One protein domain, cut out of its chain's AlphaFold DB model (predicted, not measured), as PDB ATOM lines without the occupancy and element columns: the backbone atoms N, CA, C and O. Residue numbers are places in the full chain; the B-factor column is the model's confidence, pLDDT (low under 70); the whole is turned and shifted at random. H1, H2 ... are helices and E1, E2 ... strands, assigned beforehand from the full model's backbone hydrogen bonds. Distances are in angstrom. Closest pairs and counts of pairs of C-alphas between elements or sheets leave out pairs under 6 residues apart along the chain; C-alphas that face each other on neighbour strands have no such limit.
ATOM      1  N   VAL A  82       8.255 -25.968 -37.460       93.69
ATOM      2  CA  VAL A  82       7.184 -26.497 -38.303       93.69
ATOM      3  C   VAL A  82       6.710 -27.817 -37.714       93.69
ATOM      4  O   VAL A  82       7.468 -28.785 -37.655       93.69
ATOM      5  N   MET A  83       5.449 -27.861 -37.301       92.31
ATOM      6  CA  MET A  83       4.762 -29.084 -36.904       92.31
ATOM      7  C   MET A  83       3.789 -29.511 -38.006       92.31
ATOM      8  O   MET A  83       3.149 -28.678 -38.643       92.31
ATOM      9  N   ILE A  84       3.655 -30.820 -38.213       89.25
ATOM     10  CA  ILE A  84       2.608 -31.406 -39.054       89.25
ATOM     11  C   ILE A  84       1.751 -32.298 -38.156       89.25
ATOM     12  O   ILE A  84       2.211 -33.344 -37.696       89.25
ATOM     13  N   ALA A  85       0.510 -31.891 -37.910       85.31
ATOM     14  CA  ALA A  85      -0.447 -32.636 -37.104       85.31
ATOM     15  C   ALA A  85      -1.163 -33.698 -37.960       85.31
ATOM     16  O   ALA A  85      -2.304 -33.530 -38.394       85.31
ATOM     17  N   ASN A  86      -0.460 -34.800 -38.233       76.81
ATOM     18  CA  ASN A  86      -1.008 -35.978 -38.909       76.81
ATOM     19  C   ASN A  86      -1.797 -36.842 -37.912       76.81
ATOM     20  O   ASN A  86      -1.263 -37.807 -37.376       76.81
ATOM     21  N   GLY A  87      -3.051 -36.484 -37.636       73.38
ATOM     22  CA  GLY A  87      -3.948 -37.284 -36.796       73.38
ATOM     23  C   GLY A  87      -4.711 -36.464 -35.762       73.38
ATOM     24  O   GLY A  87      -4.854 -35.251 -35.902       73.38
ATOM     25  N   ALA A  88      -5.220 -37.149 -34.735       72.62
ATOM     26  CA  ALA A  88      -5.806 -36.487 -33.578       72.62
ATOM     27  C   ALA A  88      -4.712 -35.718 -32.826       72.62
ATOM     28  O   ALA A  88      -3.628 -36.247 -32.582       72.62
ATOM     29  N   TYR A  89      -5.011 -34.480 -32.461       77.62
ATOM     30  CA  TYR A  89      -4.147 -33.639 -31.651       77.62
ATOM     31  C   TYR A  89      -4.945 -33.056 -30.495       77.62
ATOM     32  O   TYR A  89      -6.167 -32.933 -30.556       77.62
ATOM     33  N   ASP A  90      -4.227 -32.693 -29.443       85.56
ATOM     34  CA  ASP A  90      -4.777 -31.957 -28.319       85.56
ATOM     35  C   ASP A  90      -4.600 -30.450 -28.563       85.56
ATOM     36  O   ASP A  90      -3.484 -29.964 -28.768       85.56
ATOM     37  N   GLU A  91      -5.700 -29.698 -28.547       84.81
ATOM     38  CA  GLU A  91      -5.679 -28.237 -28.676       84.81
ATOM     39  C   GLU A  91      -4.866 -27.566 -27.560       84.81
ATOM     40  O   GLU A  91      -4.207 -26.548 -27.803       84.81
ATOM     41  N   ALA A  92      -4.853 -28.135 -26.350       89.12
ATOM     42  CA  ALA A  92      -4.049 -27.617 -25.246       89.12
ATOM     43  C   ALA A  92      -2.549 -27.751 -25.548       89.12
ATOM     44  O   ALA A  92      -1.786 -26.806 -25.336       89.12
ATOM     45  N   MET A  93      -2.136 -28.876 -26.135       91.31
ATOM     46  CA  MET A  93      -0.765 -29.094 -26.601       91.31
ATOM     47  C   MET A  93      -0.389 -28.118 -27.724       91.31
ATOM     48  O   MET A  93       0.701 -27.550 -27.702       91.31
ATOM     49  N   LEU A  94      -1.292 -27.846 -28.672       89.56
ATOM     50  CA  LEU A  94      -1.032 -26.856 -29.727       89.56
ATOM     51  C   LEU A  94      -0.973 -25.420 -29.190       89.56
ATOM     52  O   LEU A  94      -0.203 -24.598 -29.690       89.56
ATOM     53  N   THR A  95      -1.733 -25.126 -28.138       89.69
ATOM     54  CA  THR A  95      -1.643 -23.855 -27.412       89.69
ATOM     55  C   THR A  95      -0.296 -23.728 -26.698       89.69
ATOM     56  O   THR A  95       0.343 -22.679 -26.774       89.69
ATOM     57  N   GLN A  96       0.186 -24.805 -26.068       92.62
ATOM     58  CA  GLN A  96       1.526 -24.849 -25.479       92.62
ATOM     59  C   GLN A  96       2.612 -24.654 -26.542       92.62
ATOM     60  O   GLN A  96       3.526 -23.859 -26.337       92.62
ATOM     61  N   PHE A  97       2.489 -25.322 -27.692       94.12
ATOM     62  CA  PHE A  97       3.410 -25.164 -28.815       94.12
ATOM     63  C   PHE A  97       3.479 -23.712 -29.293       94.12
ATOM     64  O   PHE A  97       4.573 -23.196 -29.517       94.12
ATOM     65  N   ALA A  98       2.335 -23.037 -29.422       92.75
ATOM     66  CA  ALA A  98       2.299 -21.625 -29.788       92.75
ATOM     67  C   ALA A  98       3.044 -20.745 -28.769       92.75
ATOM     68  O   ALA A  98       3.805 -19.854 -29.161       92.75
ATOM     69  N   GLY A  99       2.874 -21.034 -27.476       90.38
ATOM     70  CA  GLY A  99       3.530 -20.318 -26.387       90.38
ATOM     71  C   GLY A  99       3.244 -18.813 -26.427       90.38
ATOM     72  O   GLY A  99       2.165 -18.375 -26.822       90.38
ATOM     73  N   THR A 100       4.220 -18.004 -26.015       82.12
ATOM     74  CA  THR A 100       4.112 -16.532 -26.026       82.12
ATOM     75  C   THR A 100       4.569 -15.894 -27.336       82.12
ATOM     76  O   THR A 100       4.161 -14.776 -27.643       82.12
ATOM     77  N   ASN A 101       5.400 -16.592 -28.116       83.56
ATOM     78  CA  ASN A 101       5.880 -16.132 -29.415       83.56
ATOM     79  C   ASN A 101       5.473 -17.119 -30.514       83.56
ATOM     80  O   ASN A 101       6.114 -18.156 -30.691       83.56
ATOM     81  N   ALA A 102       4.424 -16.775 -31.255       87.25
ATOM     82  CA  ALA A 102       3.895 -17.590 -32.343       87.25
ATOM     83  C   ALA A 102       4.513 -17.256 -33.711       87.25
ATOM     84  O   ALA A 102       4.357 -18.040 -34.641       87.25
ATOM     85  N   SER A 103       5.219 -16.127 -33.863       90.94
ATOM     86  CA  SER A 103       5.615 -15.637 -35.193       90.94
ATOM     87  C   SER A 103       6.595 -16.563 -35.902       90.94
ATOM     88  O   SER A 103       6.591 -16.628 -37.120       90.94
ATOM     89  N   ASN A 104       7.402 -17.313 -35.151       94.38
ATOM     90  CA  ASN A 104       8.368 -18.268 -35.681       94.38
ATOM     91  C   ASN A 104       7.883 -19.725 -35.616       94.38
ATOM     92  O   ASN A 104       8.692 -20.654 -35.670       94.38
ATOM     93  N   LYS A 105       6.571 -19.947 -35.459       95.62
ATOM     94  CA  LYS A 105       5.979 -21.283 -35.345       95.62
ATOM     95  C   LYS A 105       4.788 -21.452 -36.276       95.62
ATOM     96  O   LYS A 105       3.949 -20.568 -36.389       95.62
ATOM     97  N   VAL A 106       4.677 -22.632 -36.872       95.00
ATOM     98  CA  VAL A 106       3.505 -23.034 -37.649       95.00
ATOM     99  C   VAL A 106       3.172 -24.499 -37.386       95.00
ATOM    100  O   VAL A 106       4.061 -25.344 -37.257       95.00
ATOM    101  N   CYS A 107       1.883 -24.800 -37.286       93.44
ATOM    102  CA  CYS A 107       1.342 -26.147 -37.212       93.44
ATOM    103  C   CYS A 107       0.394 -26.373 -38.391       93.44
ATOM    104  O   CYS A 107      -0.667 -25.756 -38.482       93.44
ATOM    105  N   PHE A 108       0.768 -27.266 -39.299       92.12
ATOM    106  CA  PHE A 108      -0.083 -27.661 -40.412       92.12
ATOM    107  C   PHE A 108      -1.046 -28.761 -39.973       92.12
ATOM    108  O   PHE A 108      -0.618 -29.765 -39.403       92.12
ATOM    109  N   HIS A 109      -2.335 -28.584 -40.255       89.25
ATOM    110  CA  HIS A 109      -3.399 -29.528 -39.903       89.25
ATOM    111  C   HIS A 109      -4.461 -29.593 -41.011       89.25
ATOM    112  O   HIS A 109      -4.509 -28.739 -41.891       89.25
ATOM    113  N   ARG A 110      -5.336 -30.605 -40.968       88.06
ATOM    114  CA  ARG A 110      -6.393 -30.831 -41.979       88.06
ATOM    115  C   ARG A 110      -7.816 -30.596 -41.469       88.06
ATOM    116  O   ARG A 110      -8.777 -31.004 -42.119       88.06
ATOM    117  N   GLU A 111      -7.971 -30.017 -40.284       87.00
ATOM    118  CA  GLU A 111      -9.287 -29.809 -39.676       87.00
ATOM    119  C   GLU A 111      -9.870 -28.469 -40.130       87.00
ATOM    120  O   GLU A 111      -9.402 -27.398 -39.744       87.00
ATOM    121  N   GLN A 112     -10.867 -28.525 -41.011       86.12
ATOM    122  CA  GLN A 112     -11.476 -27.326 -41.573       86.12
ATOM    123  C   GLN A 112     -12.327 -26.611 -40.514       86.12
ATOM    124  O   GLN A 112     -13.158 -27.226 -39.855       86.12
ATOM    125  N   GLY A 113     -12.164 -25.292 -40.394       83.62
ATOM    126  CA  GLY A 113     -12.937 -24.462 -39.460       83.62
ATOM    127  C   GLY A 113     -12.330 -24.332 -38.061       83.62
ATOM    128  O   GLY A 113     -12.722 -23.423 -37.328       83.62
ATOM    129  N   THR A 114     -11.336 -25.152 -37.719       84.56
ATOM    130  CA  THR A 114     -10.567 -25.001 -36.479       84.56
ATOM    131  C   THR A 114      -9.643 -23.793 -36.587       84.56
ATOM    132  O   THR A 114      -8.933 -23.614 -37.577       84.56
ATOM    133  N   LYS A 115      -9.656 -22.946 -35.556       84.81
ATOM    134  CA  LYS A 115      -8.744 -21.806 -35.423       84.81
ATOM    135  C   LYS A 115      -7.778 -22.089 -34.291       84.81
ATOM    136  O   LYS A 115      -8.177 -22.097 -33.132       84.81
ATOM    137  N   LEU A 116      -6.513 -22.286 -34.637       84.19
ATOM    138  CA  LEU A 116      -5.439 -22.516 -33.677       84.19
ATOM    139  C   LEU A 116      -4.438 -21.357 -33.760       84.19
ATOM    140  O   LEU A 116      -4.274 -20.790 -34.841       84.19
ATOM    141  N   PRO A 117      -3.736 -21.012 -32.668       85.94
ATOM    142  CA  PRO A 117      -2.864 -19.833 -32.638       85.94
ATOM    143  C   PRO A 117      -1.747 -19.835 -33.692       85.94
ATOM    144  O   PRO A 117      -1.405 -18.787 -34.228       85.94
ATOM    145  N   THR A 118      -1.193 -21.011 -33.999       92.75
ATOM    146  CA  THR A 118      -0.165 -21.237 -35.035       92.75
ATOM    147  C   THR A 118      -0.668 -22.161 -36.147       92.75
ATOM    148  O   THR A 118       0.122 -22.663 -36.944       92.75
ATOM    149  N   GLY A 119      -1.977 -22.437 -36.182       92.00
ATOM    150  CA  GLY A 119      -2.565 -23.421 -37.085       92.00
ATOM    151  C   GLY A 119      -2.765 -22.884 -38.487       92.00
ATOM    152  O   GLY A 119      -3.353 -21.822 -38.677       92.00
ATOM    153  N   VAL A 120      -2.334 -23.666 -39.468       92.50
ATOM    154  CA  VAL A 120      -2.628 -23.434 -40.877       92.50
ATOM    155  C   VAL A 120      -3.300 -24.678 -41.434       92.50
ATOM    156  O   VAL A 120      -2.731 -25.774 -41.438       92.50
ATOM    157  N   TYR A 121      -4.527 -24.492 -41.909       91.50
ATOM    158  CA  TYR A 121      -5.274 -25.538 -42.581       91.50
ATOM    159  C   TYR A 121      -4.651 -25.831 -43.948       91.50
ATOM    160  O   TYR A 121      -4.538 -24.938 -44.787       91.50
ATOM    161  N   ILE A 122      -4.288 -27.092 -44.173       90.62
ATOM    162  CA  ILE A 122      -3.821 -27.613 -45.453       90.62
ATOM    163  C   ILE A 122      -4.818 -28.679 -45.922       90.62
ATOM    164  O   ILE A 122      -4.971 -29.711 -45.255       90.62
ATOM    165  N   PRO A 123      -5.491 -28.483 -47.070       87.88
ATOM    166  CA  PRO A 123      -6.382 -29.490 -47.625       87.88
ATOM    167  C   PRO A 123      -5.676 -30.834 -47.846       87.88
ATOM    168  O   PRO A 123      -4.541 -30.917 -48.334       87.88
ATOM    169  N   SER A 124      -6.373 -31.912 -47.496       84.69
ATOM    170  CA  SER A 124      -5.922 -33.287 -47.697       84.69
ATOM    171  C   SER A 124      -7.129 -34.190 -47.895       84.69
ATOM    172  O   SER A 124      -8.048 -34.163 -47.080       84.69
ATOM    173  N   GLU A 125      -7.112 -34.997 -48.952       79.69
ATOM    174  CA  GLU A 125      -8.084 -36.083 -49.132       79.69
ATOM    175  C   GLU A 125      -7.724 -37.300 -48.267       79.69
ATOM    176  O   GLU A 125      -8.603 -38.041 -47.833       79.69
ATOM    177  N   ASP A 126      -6.434 -37.471 -47.963       79.00
ATOM    178  CA  ASP A 126      -5.933 -38.529 -47.089       79.00
ATOM    179  C   ASP A 126      -6.050 -38.113 -45.606       79.00
ATOM    180  O   ASP A 126      -5.630 -36.994 -45.252       79.00
ATOM    181  N   PRO A 127      -6.609 -38.980 -44.730       72.44
ATOM    182  CA  PRO A 127      -6.588 -38.800 -43.281       72.44
ATOM    183  C   PRO A 127      -5.195 -38.551 -42.693       72.44
ATOM    184  O   PRO A 127      -5.079 -37.818 -41.706       72.44
ATOM    185  N   GLU A 128      -4.157 -39.126 -43.294       74.06
ATOM    186  CA  GLU A 128      -2.761 -38.838 -42.996       74.06
ATOM    187  C   GLU A 128      -2.224 -37.899 -44.081       74.06
ATOM    188  O   GLU A 128      -2.127 -38.266 -45.247       74.06
ATOM    189  N   MET A 129      -1.813 -36.668 -43.738       76.31
ATOM    190  CA  MET A 129      -1.310 -35.740 -44.770       76.31
ATOM    191  C   MET A 129       0.016 -36.214 -45.388       76.31
ATOM    192  O   MET A 129       0.486 -35.628 -46.365       76.31
ATOM    193  N   GLY A 130       0.608 -37.286 -44.852       73.94
ATOM    194  CA  GLY A 130       1.804 -37.922 -45.376       73.94
ATOM    195  C   GLY A 130       3.022 -37.006 -45.304       73.94
ATOM    196  O   GLY A 130       3.161 -36.174 -44.402       73.94
ATOM    197  N   ASN A 131       3.934 -37.177 -46.261       72.94
ATOM    198  CA  ASN A 131       5.141 -36.365 -46.356       72.94
ATOM    199  C   ASN A 131       4.856 -35.041 -47.082       72.94
ATOM    200  O   ASN A 131       4.842 -34.999 -48.315       72.94
ATOM    201  N   LEU A 132       4.663 -33.960 -46.321       77.38
ATOM    202  CA  LEU A 132       4.488 -32.617 -46.881       77.38
ATOM    203  C   LEU A 132       5.802 -31.987 -47.375       77.38
ATOM    204  O   LEU A 132       5.765 -31.127 -48.249       77.38
ATOM    205  N   TYR A 133       6.964 -32.442 -46.893       68.25
ATOM    206  CA  TYR A 133       8.261 -31.875 -47.287       68.25
ATOM    207  C   TYR A 133       8.577 -32.090 -48.769       68.25
ATOM    208  O   TYR A 133       9.159 -31.222 -49.411       68.25
ATOM    209  N   SER A 134       8.182 -33.233 -49.335       74.50
ATOM    210  CA  SER A 134       8.348 -33.516 -50.768       74.50
ATOM    211  C   SER A 134       7.190 -33.000 -51.629       74.50
ATOM    212  O   SER A 134       7.197 -33.208 -52.839       74.50
ATOM    213  N   GLN A 135       6.182 -32.366 -51.023       80.44
ATOM    214  CA  GLN A 135       4.942 -31.946 -51.679       80.44
ATOM    215  C   GLN A 135       4.691 -30.449 -51.481       80.44
ATOM    216  O   GLN A 135       3.597 -30.040 -51.096       80.44
ATOM    217  N   TYR A 136       5.708 -29.626 -51.756       78.56
ATOM    218  CA  TYR A 136       5.650 -28.174 -51.554       78.56
ATOM    219  C   TYR A 136       4.448 -27.516 -52.254       78.56
ATOM    220  O   TYR A 136       3.891 -26.549 -51.740       78.56
ATOM    221  N   GLN A 137       3.990 -28.079 -53.380       83.25
ATOM    222  CA  GLN A 137       2.811 -27.599 -54.102       83.25
ATOM    223  C   GLN A 137       1.539 -27.551 -53.243       83.25
ATOM    224  O   GLN A 137       0.635 -26.779 -53.544       83.25
ATOM    225  N   ARG A 138       1.458 -28.337 -52.161       85.19
ATOM    226  CA  ARG A 138       0.298 -28.359 -51.258       85.19
ATOM    227  C   ARG A 138       0.169 -27.103 -50.402       85.19
ATOM    228  O   ARG A 138      -0.923 -26.818 -49.926       85.19
ATOM    229  N   PHE A 139       1.257 -26.361 -50.219       88.94
ATOM    230  CA  PHE A 139       1.248 -25.104 -49.473       88.94
ATOM    231  C   PHE A 139       0.874 -23.905 -50.346       88.94
ATOM    232  O   PHE A 139       0.525 -22.852 -49.817       88.94
ATOM    233  N   VAL A 140       0.905 -24.049 -51.675       86.38
ATOM    234  CA  VAL A 140       0.592 -22.957 -52.602       86.38
ATOM    235  C   VAL A 140      -0.847 -22.490 -52.379       86.38
ATOM    236  O   VAL A 140      -1.788 -23.274 -52.471       86.38
TER     237      VAL A 140
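What this domain is: This is residues 82 to 140 of the 149 residues of the protein "Unannotated" of Lentimonas sp. CC11 (UniProt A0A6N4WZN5). Little here is regular structure: a small parallel sheet, E1 E2 E3, stands between H1 at one end and residues 122 to 135 with H2 at the other. Of 59 printed residues, 23 are in named elements, in order E1, H1, E2, E3, H2; the class is mixed. It is compact, radius of gyration of the C-alphas 11.3 A, spanning 30 by 21 by 17 A.

Where its parts are: E1, residues 82 to 84, begins at C-alpha 82 (7.184, -26.497, -38.303). H1 is residues 91 to 98, 10.4 A; E2, 105 to 109, 13.3 A; E3, 119 to 121; H2, 136 to 139, ending at C-alpha 139 (1.248, -25.104, -49.473).

How they stand to each other: Within hydrogen-bond range are N 83 and O 106 of E1 and E2, 2.9 A, and N 120 and O 107 of E3 and E2, 2.8 A. E1, H1, E2 form a strand-helix-strand unit, parallel neighbours with a helix between, its crossover right-handed. H1 only grazes the sheet, with residues 94 to 98; H2 is not on it. Every O i to N i+4 pair of H1 is within range; H2 is too short for one.

The domain as a whole: The printed part has no cut; the link E3 to H2 is long; residue 133 has pLDDT under 70.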